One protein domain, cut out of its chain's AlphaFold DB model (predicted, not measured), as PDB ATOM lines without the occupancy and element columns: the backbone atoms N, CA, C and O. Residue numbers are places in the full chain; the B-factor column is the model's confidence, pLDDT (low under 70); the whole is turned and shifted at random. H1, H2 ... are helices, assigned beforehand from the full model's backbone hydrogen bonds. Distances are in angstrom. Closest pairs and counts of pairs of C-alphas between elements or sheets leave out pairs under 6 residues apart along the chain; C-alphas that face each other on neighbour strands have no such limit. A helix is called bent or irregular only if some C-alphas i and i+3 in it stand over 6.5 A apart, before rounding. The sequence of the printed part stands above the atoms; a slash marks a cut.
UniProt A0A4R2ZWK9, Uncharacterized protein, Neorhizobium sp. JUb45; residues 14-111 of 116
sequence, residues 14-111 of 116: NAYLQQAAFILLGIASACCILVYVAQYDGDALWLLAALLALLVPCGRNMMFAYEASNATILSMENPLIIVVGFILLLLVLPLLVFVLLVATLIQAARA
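AT A GLANCE: This is residues 14 to 111 of the 116 residues of an uncharacterized protein of Neorhizobium sp. JUb45 (UniProt A0A4R2ZWK9). A flat, loosely packed set of three long helices: H1 is one long straight rod, the first arm of the bent helix H2 folds back alongside it, and the second arm swings away from H1; the bent helix H3 then runs back past the bend of H2 until its second arm lies beside the first part of H1. H1 and H3 are thus near each other where the printed part begins and ends and spread apart from there like a V. The printed part has 98 residues with three named helices, H1, H2 and H3 in that order, and no named strand; the class is all helix. It is only just loose, close to compact, with a radius of gyration of the C-alphas of 15.2 A, and spans 45 by 38 by 15 A.

IN THESE COORDINATES: H1 is residues 14 to 40, 38.6 A long, from C-alpha 14 at (-25.376, -68.567, 19.795) to C-alpha 40 at (-45.807, -94.605, -0.115). H2, residues 44 to 73, was assigned as one helix by its hydrogen bonds but is bent, with C-alphas 57 and 60 8.8 A apart; its arms are H2a, residues 44 to 57, 21.4 A, and H2b, residues 60 to 73, 19.8 A. H3, residues 79 to 110, likewise assigned as one helix by its hydrogen bonds, is bent, with C-alphas 91 and 94 6.8 A apart; its arms are H3a, residues 79 to 91, 18.7 A, and H3b, residues 94 to 110, 24.4 A, ending at C-alpha 110, (-15.134, -73.798, 22.150).

HOW THE PARTS SIT: H1 and H2a form a helical hairpin: they touch at a shallow tilt of 8 degrees, opposite ways, closest at the C-alphas of Ala 30 and Ala 50, 4.3 A. H2a and H2b stand at a steep tilt of 54 degrees, and H2b is apart from H1. H2b and H3a are close but not clearly touching, closest at the C-alphas of Ile 73 and Ile 82, 7.4 A, at a shallow tilt of 23 degrees, opposite ways. H3a is apart from H1. H2a and H3b are close but not clearly touching, closest at the C-alphas of Leu 54 and Val 97, 7.1 A. H3b touches H1 along residues 14 to 24 of H1 alone, closest at the C-alphas of Tyr 16 and Ala 108, 5.3 A, at a shallow tilt of 24 degrees, opposite ways. In H1, H3a and H3b every O i to N i+4 pair is within hydrogen-bond range; in H2a 9 of 10 are, and in H2b 8 of 10.

THE WHOLE: The C-alphas farthest apart are those of Asn 78 and Ala 111, 45.1 A, while those of Asn 14 and Ala 111 are 8.8 A apart. The printed part has no cut, and the links H1 to H2 and H2 to H3 are tight. Residues 63 to 68 of H2b and residues 74 to 80 stand free. The mean pLDDT of the printed part is 73.5; 28 residues are under 70, among them 58 to 79.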
ATOM      1  N   ASN A  14     -23.967 -68.522  20.202       78.50
ATOM      2  CA  ASN A  14     -25.376 -68.567  19.795       78.50
ATOM      3  C   ASN A  14     -25.550 -68.765  18.285       78.50
ATOM      4  O   ASN A  14     -26.437 -69.504  17.873       78.50
ATOM      5  N   ALA A  15     -24.677 -68.178  17.462       77.81
ATOM      6  CA  ALA A  15     -24.739 -68.352  16.015       77.81
ATOM      7  C   ALA A  15     -24.411 -69.797  15.603       77.81
ATOM      8  O   ALA A  15     -25.041 -70.336  14.696       77.81
ATOM      9  N   TYR A  16     -23.467 -70.449  16.294       77.31
ATOM     10  CA  TYR A  16     -23.149 -71.860  16.061       77.31
ATOM     11  C   TYR A  16     -24.268 -72.795  16.517       77.31
ATOM     12  O   TYR A  16     -24.585 -73.744  15.808       77.31
ATOM     13  N   LEU A  17     -24.893 -72.515  17.665       79.75
ATOM     14  CA  LEU A  17     -26.041 -73.288  18.151       79.75
ATOM     15  C   LEU A  17     -27.261 -73.130  17.240       79.75
ATOM     16  O   LEU A  17     -27.923 -74.117  16.936       79.75
ATOM     17  N   GLN A  18     -27.530 -71.916  16.756       83.25
ATOM     18  CA  GLN A  18     -28.606 -71.668  15.802       83.25
ATOM     19  C   GLN A  18     -28.345 -72.395  14.475       83.25
ATOM     20  O   GLN A  18     -29.247 -73.024  13.932       83.25
ATOM     21  N   GLN A  19     -27.102 -72.382  13.982       79.69
ATOM     22  CA  GLN A  19     -26.722 -73.134  12.786       79.69
ATOM     23  C   GLN A  19     -26.848 -74.653  12.992       79.69
ATOM     24  O   GLN A  19     -27.364 -75.341  12.117       79.69
ATOM     25  N   ALA A  20     -26.448 -75.174  14.155       82.19
ATOM     26  CA  ALA A  20     -26.641 -76.582  14.501       82.19
ATOM     27  C   ALA A  20     -28.134 -76.956  14.560       82.19
ATOM     28  O   ALA A  20     -28.520 -78.005  14.048       82.19
ATOM     29  N   ALA A  21     -28.986 -76.085  15.112       82.62
ATOM     30  CA  ALA A  21     -30.432 -76.292  15.151       82.62
ATOM     31  C   ALA A  21     -31.048 -76.319  13.740       82.62
ATOM     32  O   ALA A  21     -31.874 -77.182  13.449       82.62
ATOM     33  N   PHE A  22     -30.605 -75.438  12.838       83.38
ATOM     34  CA  PHE A  22     -31.027 -75.467  11.435       83.38
ATOM     35  C   PHE A  22     -30.600 -76.754  10.721       83.38
ATOM     36  O   PHE A  22     -31.406 -77.341  10.002       83.38
ATOM     37  N   ILE A  23     -29.368 -77.227  10.940       82.81
ATOM     38  CA  ILE A  23     -28.898 -78.501  10.373       82.81
ATOM     39  C   ILE A  23     -29.751 -79.667  10.890       82.81
ATOM     40  O   ILE A  23     -30.180 -80.503  10.099       82.81
ATOM     41  N   LEU A  24     -30.065 -79.696  12.189       82.31
ATOM     42  CA  LEU A  24     -30.945 -80.712  12.777       82.31
ATOM     43  C   LEU A  24     -32.357 -80.689  12.177       82.31
ATOM     44  O   LEU A  24     -32.899 -81.750  11.878       82.31
ATOM     45  N   LEU A  25     -32.936 -79.506  11.947       83.88
ATOM     46  CA  LEU A  25     -34.229 -79.369  11.264       83.88
ATOM     47  C   LEU A  25     -34.177 -79.891   9.818       83.88
ATOM     48  O   LEU A  25     -35.114 -80.555   9.370       83.88
ATOM     49  N   GLY A  26     -33.073 -79.651   9.105       81.25
ATOM     50  CA  GLY A  26     -32.829 -80.226   7.778       81.25
ATOM     51  C   GLY A  26     -32.778 -81.749   7.789       81.25
ATOM     52  O   GLY A  26     -33.415 -82.403   6.971       81.25
ATOM     53  N   ILE A  27     -32.071 -82.332   8.760       83.75
ATOM     54  CA  ILE A  27     -31.992 -83.791   8.925       83.75
ATOM     55  C   ILE A  27     -33.372 -84.374   9.248       83.75
ATOM     56  O   ILE A  27     -33.766 -85.378   8.655       83.75
ATOM     57  N   ALA A  28     -34.118 -83.749  10.162       84.94
ATOM     58  CA  ALA A  28     -35.443 -84.214  10.560       84.94
ATOM     59  C   ALA A  28     -36.439 -84.181   9.391       84.94
ATOM     60  O   ALA A  28     -37.151 -85.158   9.160       84.94
ATOM     61  N   SER A  29     -36.458 -83.089   8.621       85.12
ATOM     62  CA  SER A  29     -37.311 -82.965   7.432       85.12
ATOM     63  C   SER A  29     -36.924 -83.963   6.339       85.12
ATOM     64  O   SER A  29     -37.800 -84.645   5.810       85.12
ATOM     65  N   ALA A  30     -35.630 -84.139   6.066       82.00
ATOM     66  CA  ALA A  30     -35.155 -85.146   5.121       82.00
ATOM     67  C   ALA A  30     -35.523 -86.576   5.550       82.00
ATOM     68  O   ALA A  30     -35.962 -87.365   4.716       82.00
ATOM     69  N   CYS A  31     -35.428 -86.902   6.846       83.69
ATOM     70  CA  CYS A  31     -35.885 -88.191   7.370       83.69
ATOM     71  C   CYS A  31     -37.392 -88.388   7.177       83.69
ATOM     72  O   CYS A  31     -37.805 -89.462   6.749       83.69
ATOM     73  N   CYS A  32     -38.215 -87.368   7.445       85.31
ATOM     74  CA  CYS A  32     -39.662 -87.459   7.229       85.31
ATOM     75  C   CYS A  32     -39.996 -87.738   5.756       85.31
ATOM     76  O   CYS A  32     -40.836 -88.586   5.467       85.31
ATOM     77  N   ILE A  33     -39.301 -87.072   4.828       83.38
ATOM     78  CA  ILE A  33     -39.484 -87.286   3.388       83.38
ATOM     79  C   ILE A  33     -39.013 -88.689   2.977       83.38
ATOM     80  O   ILE A  33     -39.698 -89.356   2.211       83.38
ATOM     81  N   LEU A  34     -37.891 -89.179   3.513       81.00
ATOM     82  CA  LEU A  34     -37.414 -90.540   3.244       81.00
ATOM     83  C   LEU A  34     -38.391 -91.609   3.741       81.00
ATOM     84  O   LEU A  34     -38.642 -92.575   3.027       81.00
ATOM     85  N   VAL A  35     -38.966 -91.430   4.933       84.75
ATOM     86  CA  VAL A  35     -40.004 -92.330   5.459       84.75
ATOM     87  C   VAL A  35     -41.239 -92.302   4.563       84.75
ATOM     88  O   VAL A  35     -41.791 -93.359   4.269       84.75
ATOM     89  N   TYR A  36     -41.642 -91.122   4.085       81.94
ATOM     90  CA  TYR A  36     -42.740 -90.995   3.130       81.94
ATOM     91  C   TYR A  36     -42.446 -91.752   1.827       81.94
ATOM     92  O   TYR A  36     -43.257 -92.565   1.397       81.94
ATOM     93  N   VAL A  37     -41.265 -91.565   1.233       83.00
ATOM     94  CA  VAL A  37     -40.870 -92.278   0.008       83.00
ATOM     95  C   VAL A  37     -40.858 -93.790   0.219       83.00
ATOM     96  O   VAL A  37     -41.397 -94.518  -0.606       83.00
ATOM     97  N   ALA A  38     -40.292 -94.255   1.335       82.50
ATOM     98  CA  ALA A  38     -40.167 -95.676   1.635       82.50
ATOM     99  C   ALA A  38     -41.511 -96.370   1.912       82.50
ATOM    100  O   ALA A  38     -41.615 -97.575   1.700       82.50
ATOM    101  N   GLN A  39     -42.515 -95.647   2.417       83.94
ATOM    102  CA  GLN A  39     -43.822 -96.228   2.749       83.94
ATOM    103  C   GLN A  39     -44.893 -96.028   1.678       83.94
ATOM    104  O   GLN A  39     -45.847 -96.801   1.643       83.94
ATOM    105  N   TYR A  40     -44.762 -95.008   0.830       83.88
ATOM    106  CA  TYR A  40     -45.807 -94.605  -0.115       83.88
ATOM    107  C   TYR A  40     -45.345 -94.637  -1.579       83.88
ATOM    108  O   TYR A  40     -45.968 -93.983  -2.410       83.88
ATOM    109  N   ASP A  41     -44.255 -95.358  -1.886       75.75
ATOM    110  CA  ASP A  41     -43.642 -95.426  -3.225       75.75
ATOM    111  C   ASP A  41     -43.461 -94.031  -3.847       75.75
ATOM    112  O   ASP A  41     -43.812 -93.762  -4.996       75.75
ATOM    113  N   GLY A  42     -42.946 -93.098  -3.042       68.31
ATOM    114  CA  GLY A  42     -42.789 -91.714  -3.466       68.31
ATOM    115  C   GLY A  42     -41.844 -91.590  -4.664       68.31
ATOM    116  O   GLY A  42     -40.755 -92.163  -4.674       68.31
ATOM    117  N   ASP A  43     -42.237 -90.784  -5.651       78.19
ATOM    118  CA  ASP A  43     -41.427 -90.515  -6.841       78.19
ATOM    119  C   ASP A  43     -40.017 -90.003  -6.510       78.19
ATOM    120  O   ASP A  43     -39.781 -89.344  -5.493       78.19
ATOM    121  N   ALA A  44     -39.085 -90.183  -7.450       71.81
ATOM    122  CA  ALA A  44     -37.709 -89.688  -7.347       71.81
ATOM    123  C   ALA A  44     -37.605 -88.170  -7.062       71.81
ATOM    124  O   ALA A  44     -36.596 -87.699  -6.534       71.81
ATOM    125  N   LEU A  45     -38.657 -87.394  -7.352       74.31
ATOM    126  CA  LEU A  45     -38.756 -85.976  -6.990       74.31
ATOM    127  C   LEU A  45     -38.751 -85.742  -5.472       74.31
ATOM    128  O   LEU A  45     -38.183 -84.756  -5.004       74.31
ATOM    129  N   TRP A  46     -39.319 -86.654  -4.685       75.94
ATOM    130  CA  TRP A  46     -39.294 -86.570  -3.226       75.94
ATOM    131  C   TRP A  46     -37.899 -86.844  -2.661       75.94
ATOM    132  O   TRP A  46     -37.489 -86.194  -1.701       75.94
ATOM    133  N   LEU A  47     -37.112 -87.713  -3.301       72.50
ATOM    134  CA  LEU A  47     -35.695 -87.890  -2.959       72.50
ATOM    135  C   LEU A  47     -34.895 -86.603  -3.210       72.50
ATOM    136  O   LEU A  47     -34.065 -86.218  -2.386       72.50
ATOM    137  N   LEU A  48     -35.193 -85.891  -4.302       71.62
ATOM    138  CA  LEU A  48     -34.599 -84.582  -4.573       71.62
ATOM    139  C   LEU A  48     -35.010 -83.541  -3.518       71.62
ATOM    140  O   LEU A  48     -34.173 -82.773  -3.046       71.62
ATOM    141  N   ALA A  49     -36.276 -83.538  -3.091       75.44
ATOM    142  CA  ALA A  49     -36.751 -82.657  -2.026       75.44
ATOM    143  C   ALA A  49     -36.055 -82.937  -0.680       75.44
ATOM    144  O   ALA A  49     -35.664 -81.995   0.013       75.44
ATOM    145  N   ALA A  50     -35.825 -84.210  -0.335       73.56
ATOM    146  CA  ALA A  50     -35.079 -84.598   0.864       73.56
ATOM    147  C   ALA A  50     -33.633 -84.074   0.840       73.56
ATOM    148  O   ALA A  50     -33.118 -83.597   1.852       73.56
ATOM    149  N   LEU A  51     -32.986 -84.097  -0.326       70.31
ATOM    150  CA  LEU A  51     -31.650 -83.525  -0.502       70.31
ATOM    151  C   LEU A  51     -31.647 -82.013  -0.348       70.31
ATOM    152  O   LEU A  51     -30.777 -81.480   0.333       70.31
ATOM    153  N   LEU A  52     -32.610 -81.319  -0.953       74.75
ATOM    154  CA  LEU A  52     -32.729 -79.868  -0.819       74.75
ATOM    155  C   LEU A  52     -32.945 -79.469   0.645       74.75
ATOM    156  O   LEU A  52     -32.332 -78.506   1.110       74.75
ATOM    157  N   ALA A  53     -33.721 -80.252   1.398       76.38
ATOM    158  CA  ALA A  53     -33.913 -80.059   2.833       76.38
ATOM    159  C   ALA A  53     -32.609 -80.203   3.647       76.38
ATOM    160  O   ALA A  53     -32.429 -79.499   4.641       76.38
ATOM    161  N   LEU A  54     -31.664 -81.044   3.207       73.75
ATOM    162  CA  LEU A  54     -30.314 -81.144   3.785       73.75
ATOM    163  C   LEU A  54     -29.378 -80.020   3.311       73.75
ATOM    164  O   LEU A  54     -28.521 -79.559   4.069       73.75
ATOM    165  N   LEU A  55     -29.541 -79.575   2.063       72.12
ATOM    166  CA  LEU A  55     -28.686 -78.595   1.391       72.12
ATOM    167  C   LEU A  55     -28.856 -77.185   1.982       72.12
ATOM    168  O   LEU A  55     -27.885 -76.521   2.350       72.12
ATOM    169  N   VAL A  56     -30.109 -76.739   2.117       73.75
ATOM    170  CA  VAL A  56     -30.482 -75.385   2.560       73.75
ATOM    171  C   VAL A  56     -29.852 -74.992   3.908       73.75
ATOM    172  O   VAL A  56     -29.212 -73.938   3.975       73.75
ATOM    173  N   PRO A  57     -29.943 -75.801   4.981       70.50
ATOM    174  CA  PRO A  57     -29.364 -75.437   6.274       70.50
ATOM    175  C   PRO A  57     -27.831 -75.516   6.313       70.50
ATOM    176  O   PRO A  57     -27.211 -74.945   7.214       70.50
ATOM    177  N   CYS A  58     -27.194 -76.163   5.331       67.19
ATOM    178  CA  CYS A  58     -25.736 -76.187   5.208       67.19
ATOM    179  C   CYS A  58     -25.158 -74.882   4.621       67.19
ATOM    180  O   CYS A  58     -23.983 -74.579   4.859       67.19
ATOM    181  N   GLY A  59     -25.980 -74.072   3.937       66.06
ATOM    182  CA  GLY A  59     -25.740 -72.667   3.579       66.06
ATOM    183  C   GLY A  59     -24.291 -72.313   3.214       66.06
ATOM    184  O   GLY A  59     -23.735 -72.791   2.229       66.06
ATOM    185  N   ARG A  60     -23.641 -71.470   4.029       58.72
ATOM    186  CA  ARG A  60     -22.287 -70.936   3.767       58.72
ATOM    187  C   ARG A  60     -21.187 -72.004   3.676       58.72
ATOM    188  O   ARG A  60     -20.190 -71.771   3.001       58.72
ATOM    189  N   ASN A  61     -21.355 -73.165   4.311       60.75
ATOM    190  CA  ASN A  61     -20.391 -74.265   4.193       60.75
ATOM    191  C   ASN A  61     -20.494 -74.962   2.828       60.75
ATOM    192  O   ASN A  61     -19.516 -75.532   2.354       60.75
ATOM    193  N   MET A  62     -21.651 -74.861   2.170       58.03
ATOM    194  CA  MET A  62     -21.843 -75.358   0.814       58.03
ATOM    195  C   MET A  62     -21.369 -74.409  -0.274       58.03
ATOM    196  O   MET A  62     -21.140 -74.889  -1.370       58.03
ATOM    197  N   MET A  63     -21.128 -73.121  -0.002       57.41
ATOM    198  CA  MET A  63     -20.463 -72.248  -0.984       57.41
ATOM    199  C   MET A  63     -19.070 -72.776  -1.353       57.41
ATOM    200  O   MET A  63     -18.734 -72.815  -2.526       57.41
ATOM    201  N   PHE A  64     -18.306 -73.285  -0.380       55.16
ATOM    202  CA  PHE A  64     -17.012 -73.927  -0.649       55.16
ATOM    203  C   PHE A  64     -17.151 -75.220  -1.460       55.16
ATOM    204  O   PHE A  64     -16.367 -75.472  -2.372       55.16
ATOM    205  N   ALA A  65     -18.159 -76.039  -1.145       57.19
ATOM    206  CA  ALA A  65     -18.444 -77.248  -1.914       57.19
ATOM    207  C   ALA A  65     -18.930 -76.912  -3.334       57.19
ATOM    208  O   ALA A  65     -18.560 -77.598  -4.280       57.19
ATOM    209  N   TYR A  66     -19.710 -75.841  -3.493       58.56
ATOM    210  CA  TYR A  66     -20.192 -75.330  -4.770       58.56
ATOM    211  C   TYR A  66     -19.047 -74.768  -5.611       58.56
ATOM    212  O   TYR A  66     -18.973 -75.090  -6.785       58.56
ATOM    213  N   GLU A  67     -18.113 -74.012  -5.033       59.78
ATOM    214  CA  GLU A  67     -16.909 -73.543  -5.735       59.78
ATOM    215  C   GLU A  67     -16.037 -74.712  -6.207       59.78
ATOM    216  O   GLU A  67     -15.635 -74.748  -7.371       59.78
ATOM    217  N   ALA A  68     -15.816 -75.714  -5.347       59.03
ATOM    218  CA  ALA A  68     -15.104 -76.936  -5.718       59.03
ATOM    219  C   ALA A  68     -15.840 -77.721  -6.820       59.03
ATOM    220  O   ALA A  68     -15.223 -78.219  -7.762       59.03
ATOM    221  N   SER A  69     -17.171 -77.786  -6.746       54.91
ATOM    222  CA  SER A  69     -18.005 -78.456  -7.749       54.91
ATOM    223  C   SER A  69     -18.021 -77.691  -9.070       54.91
ATOM    224  O   SER A  69     -17.889 -78.304 -10.120       54.91
ATOM    225  N   ASN A  70     -18.106 -76.361  -9.042       60.97
ATOM    226  CA  ASN A  70     -18.126 -75.508 -10.227       60.97
ATOM    227  C   ASN A  70     -16.801 -75.607 -11.001       60.97
ATOM    228  O   ASN A  70     -16.811 -75.712 -12.224       60.97
ATOM    229  N   ALA A  71     -15.668 -75.687 -10.291       57.94
ATOM    230  CA  ALA A  71     -14.363 -75.958 -10.897       57.94
ATOM    231  C   ALA A  71     -14.285 -77.346 -11.562       57.94
ATOM    232  O   ALA A  71     -13.574 -77.520 -12.548       57.94
ATOM    233  N   THR A  72     -15.031 -78.326 -11.046       56.75
ATOM    234  CA  THR A  72     -15.027 -79.705 -11.559       56.75
ATOM    235  C   THR A  72     -16.012 -79.888 -12.721       56.75
ATOM    236  O   THR A  72     -15.690 -80.539 -13.709       56.75
ATOM    237  N   ILE A  73     -17.193 -79.265 -12.647       55.50
ATOM    238  CA  ILE A  73     -18.265 -79.352 -13.653       55.50
ATOM    239  C   ILE A  73     -17.871 -78.633 -14.949       55.50
ATOM    240  O   ILE A  73     -18.125 -79.157 -16.029       55.50
ATOM    241  N   LEU A  74     -17.180 -77.488 -14.867       55.12
ATOM    242  CA  LEU A  74     -16.665 -76.779 -16.051       55.12
ATOM    243  C   LEU A  74     -15.581 -77.566 -16.813       55.12
ATOM    244  O   LEU A  74     -15.304 -77.251 -17.965       55.12
ATOM    245  N   SER A  75     -14.980 -78.586 -16.193       54.69
ATOM    246  CA  SER A  75     -13.942 -79.427 -16.799       54.69
ATOM    247  C   SER A  75     -14.486 -80.712 -17.439       54.69
ATOM    248  O   SER A  75     -13.706 -81.464 -18.027       54.69
ATOM    249  N   MET A  76     -15.778 -81.025 -17.292       56.69
ATOM    250  CA  MET A  76     -16.318 -82.340 -17.646       56.69
ATOM    251  C   MET A  76     -17.367 -82.242 -18.752       56.69
ATOM    252  O   MET A  76     -18.549 -82.042 -18.502       56.69
ATOM    253  N   GLU A  77     -16.926 -82.460 -19.990       63.09
ATOM    254  CA  GLU A  77     -17.779 -82.488 -21.191       63.09
ATOM    255  C   GLU A  77     -18.626 -83.772 -21.303       63.09
ATOM    256  O   GLU A  77     -19.505 -83.879 -22.156       63.09
ATOM    257  N   ASN A  78     -18.369 -84.774 -20.453       69.44
ATOM    258  CA  ASN A  78     -18.932 -86.110 -20.607       69.44
ATOM    259  C   ASN A  78     -20.148 -86.335 -19.677       69.44
ATOM    260  O   ASN A  78     -19.978 -86.394 -18.452       69.44
ATOM    261  N   PRO A  79     -21.372 -86.517 -20.218       69.88
ATOM    262  CA  PRO A  79     -22.612 -86.575 -19.435       69.88
ATOM    263  C   PRO A  79     -22.660 -87.738 -18.436       69.88
ATOM    264  O   PRO A  79     -23.283 -87.627 -17.382       69.88
ATOM    265  N   LEU A  80     -21.954 -88.836 -18.716       72.06
ATOM    266  CA  LEU A  80     -21.851 -89.984 -17.812       72.06
ATOM    267  C   LEU A  80     -21.156 -89.615 -16.496       72.06
ATOM    268  O   LEU A  80     -21.587 -90.029 -15.422       72.06
ATOM    269  N   ILE A  81     -20.115 -88.784 -16.569       68.88
ATOM    270  CA  ILE A  81     -19.355 -88.362 -15.391       68.88
ATOM    271  C   ILE A  81     -20.178 -87.384 -14.544       68.88
ATOM    272  O   ILE A  81     -20.114 -87.438 -13.319       68.88
ATOM    273  N   ILE A  82     -21.017 -86.560 -15.178       66.94
ATOM    274  CA  ILE A  82     -21.947 -85.661 -14.481       66.94
ATOM    275  C   ILE A  82     -22.949 -86.471 -13.651       66.94
ATOM    276  O   ILE A  82     -23.133 -86.187 -12.468       66.94
ATOM    277  N   VAL A  83     -23.556 -87.512 -14.231       70.44
ATOM    278  CA  VAL A  83     -24.521 -88.373 -13.525       70.44
ATOM    279  C   VAL A  83     -23.856 -89.113 -12.365       70.44
ATOM    280  O   VAL A  83     -24.376 -89.096 -11.250       70.44
ATOM    281  N   VAL A  84     -22.681 -89.714 -12.589       73.62
ATOM    282  CA  VAL A  84     -21.931 -90.387 -11.516       73.62
ATOM    283  C   VAL A  84     -21.528 -89.399 -10.423       73.62
ATOM    284  O   VAL A  84     -21.688 -89.708  -9.246       73.62
ATOM    285  N   GLY A  85     -21.074 -88.199 -10.786       69.94
ATOM    286  CA  GLY A  85     -20.748 -87.135  -9.839       69.94
ATOM    287  C   GLY A  85     -21.953 -86.720  -8.996       69.94
ATOM    288  O   GLY A  85     -21.821 -86.555  -7.786       69.94
ATOM    289  N   PHE A  86     -23.140 -86.638  -9.600       67.62
ATOM    290  CA  PHE A  86     -24.381 -86.334  -8.891       67.62
ATOM    291  C   PHE A  86     -24.764 -87.440  -7.901       67.62
ATOM    292  O   PHE A  86     -25.105 -87.142  -6.760       67.62
ATOM    293  N   ILE A  87     -24.647 -88.712  -8.299       71.94
ATOM    294  CA  ILE A  87     -24.889 -89.876  -7.425       71.94
ATOM    295  C   ILE A  87     -23.885 -89.905  -6.267       71.94
ATOM    296  O   ILE A  87     -24.255 -90.162  -5.121       71.94
ATOM    297  N   LEU A  88     -22.614 -89.614  -6.544       73.06
ATOM    298  CA  LEU A  88     -21.575 -89.568  -5.522       73.06
ATOM    299  C   LEU A  88     -21.838 -88.430  -4.530       73.06
ATOM    300  O   LEU A  88     -21.744 -88.631  -3.322       73.06
ATOM    301  N   LEU A  89     -22.227 -87.253  -5.032       71.94
ATOM    302  CA  LEU A  89     -22.629 -86.115  -4.212       71.94
ATOM    303  C   LEU A  89     -23.807 -86.496  -3.310       71.94
ATOM    304  O   LEU A  89     -23.738 -86.261  -2.111       71.94
ATOM    305  N   LEU A  90     -24.833 -87.137  -3.870       69.81
ATOM    306  CA  LEU A  90     -25.997 -87.693  -3.171       69.81
ATOM    307  C   LEU A  90     -25.601 -88.598  -1.999       69.81
ATOM    308  O   LEU A  90     -26.139 -88.463  -0.901       69.81
ATOM    309  N   LEU A  91     -24.640 -89.495  -2.227       74.75
ATOM    310  CA  LEU A  91     -24.168 -90.453  -1.230       74.75
ATOM    311  C   LEU A  91     -23.346 -89.778  -0.121       74.75
ATOM    312  O   LEU A  91     -23.433 -90.147   1.050       74.75
ATOM    313  N   VAL A  92     -22.538 -88.784  -0.491       75.81
ATOM    314  CA  VAL A  92     -21.612 -88.095   0.417       75.81
ATOM    315  C   VAL A  92     -22.304 -86.962   1.181       75.81
ATOM    316  O   VAL A  92     -21.883 -86.637   2.291       75.81
ATOM    317  N   LEU A  93     -23.387 -86.387   0.652       75.44
ATOM    318  CA  LEU A  93     -24.133 -85.287   1.267       75.44
ATOM    319  C   LEU A  93     -24.559 -85.555   2.719       75.44
ATOM    320  O   LEU A  93     -24.250 -84.719   3.568       75.44
ATOM    321  N   PRO A  94     -25.218 -86.682   3.061       72.38
ATOM    322  CA  PRO A  94     -25.609 -86.951   4.444       72.38
ATOM    323  C   PRO A  94     -24.395 -87.073   5.375       72.38
ATOM    324  O   PRO A  94     -24.431 -86.583   6.506       72.38
ATOM    325  N   LEU A  95     -23.289 -87.649   4.886       79.75
ATOM    326  CA  LEU A  95     -22.034 -87.728   5.633       79.75
ATOM    327  C   LEU A  95     -21.457 -86.325   5.886       79.75
ATOM    328  O   LEU A  95     -21.065 -85.999   7.004       79.75
ATOM    329  N   LEU A  96     -21.456 -85.472   4.860       76.69
ATOM    330  CA  LEU A  96     -21.031 -84.075   4.941       76.69
ATOM    331  C   LEU A  96     -21.866 -83.287   5.952       76.69
ATOM    332  O   LEU A  96     -21.305 -82.591   6.795       76.69
ATOM    333  N   VAL A  97     -23.192 -83.424   5.905       78.50
ATOM    334  CA  VAL A  97     -24.121 -82.767   6.837       78.50
ATOM    335  C   VAL A  97     -23.807 -83.181   8.276       78.50
ATOM    336  O   VAL A  97     -23.727 -82.326   9.160       78.50
ATOM    337  N   PHE A  98     -23.552 -84.469   8.512       80.44
ATOM    338  CA  PHE A  98     -23.167 -84.971   9.829       80.44
ATOM    339  C   PHE A  98     -21.828 -84.394  10.305       80.44
ATOM    340  O   PHE A  98     -21.726 -83.898  11.427       80.44
ATOM    341  N   VAL A  99     -20.809 -84.377   9.440       82.12
ATOM    342  CA  VAL A  99     -19.504 -83.773   9.750       82.12
ATOM    343  C   VAL A  99     -19.649 -82.280  10.071       82.12
ATOM    344  O   VAL A  99     -19.040 -81.798  11.026       82.12
ATOM    345  N   LEU A 100     -20.489 -81.548   9.334       79.88
ATOM    346  CA  LEU A 100     -20.769 -80.132   9.587       79.88
ATOM    347  C   LEU A 100     -21.503 -79.911  10.914       79.88
ATOM    348  O   LEU A 100     -21.178 -78.969  11.641       79.88
ATOM    349  N   LEU A 101     -22.452 -80.780  11.266       79.81
ATOM    350  CA  LEU A 101     -23.125 -80.739  12.563       79.81
ATOM    351  C   LEU A 101     -22.120 -80.943  13.705       79.81
ATOM    352  O   LEU A 101     -22.054 -80.143  14.635       79.81
ATOM    353  N   VAL A 102     -21.269 -81.965  13.609       83.12
ATOM    354  CA  VAL A 102     -20.232 -82.232  14.616       83.12
ATOM    355  C   VAL A 102     -19.253 -81.058  14.712       83.12
ATOM    356  O   VAL A 102     -18.950 -80.589  15.809       83.12
ATOM    357  N   ALA A 103     -18.801 -80.521  13.578       80.19
ATOM    358  CA  ALA A 103     -17.892 -79.381  13.550       80.19
ATOM    359  C   ALA A 103     -18.512 -78.118  14.172       80.19
ATOM    360  O   ALA A 103     -17.839 -77.422  14.934       80.19
ATOM    361  N   THR A 104     -19.788 -77.827  13.893       77.94
ATOM    362  CA  THR A 104     -20.497 -76.672  14.471       77.94
ATOM    363  C   THR A 104     -20.726 -76.831  15.971       77.94
ATOM    364  O   THR A 104     -20.537 -75.863  16.706       77.94
ATOM    365  N   LEU A 105     -21.020 -78.039  16.457       80.69
ATOM    366  CA  LEU A 105     -21.123 -78.331  17.890       80.69
ATOM    367  C   LEU A 105     -19.774 -78.193  18.609       80.69
ATOM    368  O   LEU A 105     -19.706 -77.585  19.677       80.69
ATOM    369  N   ILE A 106     -18.682 -78.678  18.007       81.94
ATOM    370  CA  ILE A 106     -17.325 -78.491  18.545       81.94
ATOM    371  C   ILE A 106     -16.971 -76.998  18.597       81.94
ATOM    372  O   ILE A 106     -16.414 -76.532  19.593       81.94
ATOM    373  N   GLN A 107     -17.305 -76.228  17.556       76.50
ATOM    374  CA  GLN A 107     -17.092 -74.776  17.542       76.50
ATOM    375  C   GLN A 107     -17.961 -74.064  18.584       76.50
ATOM    376  O   GLN A 107     -17.457 -73.183  19.276       76.50
ATOM    377  N   ALA A 108     -19.214 -74.481  18.780       75.12
ATOM    378  CA  ALA A 108     -20.088 -73.951  19.825       75.12
ATOM    379  C   ALA A 108     -19.545 -74.226  21.235       75.12
ATOM    380  O   ALA A 108     -19.605 -73.348  22.091       75.12
ATOM    381  N   ALA A 109     -18.989 -75.418  21.479       77.75
ATOM    382  CA  ALA A 109     -18.393 -75.783  22.765       77.75
ATOM    383  C   ALA A 109     -17.114 -74.987  23.074       77.75
ATOM    384  O   ALA A 109     -16.813 -74.720  24.235       77.75
ATOM    385  N   ARG A 110     -16.365 -74.598  22.035       77.31
ATOM    386  CA  ARG A 110     -15.134 -73.798  22.150       77.31
ATOM    387  C   ARG A 110     -15.380 -72.288  22.107       77.31
ATOM    388  O   ARG A 110     -14.475 -71.528  22.441       77.31
ATOM    389  N   ALA A 111     -16.560 -71.846  21.675       72.50
ATOM    390  CA  ALA A 111     -16.915 -70.437  21.591       72.50
ATOM    391  C   ALA A 111     -17.313 -69.884  22.973       72.50
ATOM    392  O   ALA A 111     -18.120 -70.504  23.674       72.50
TER     393      ALA A 111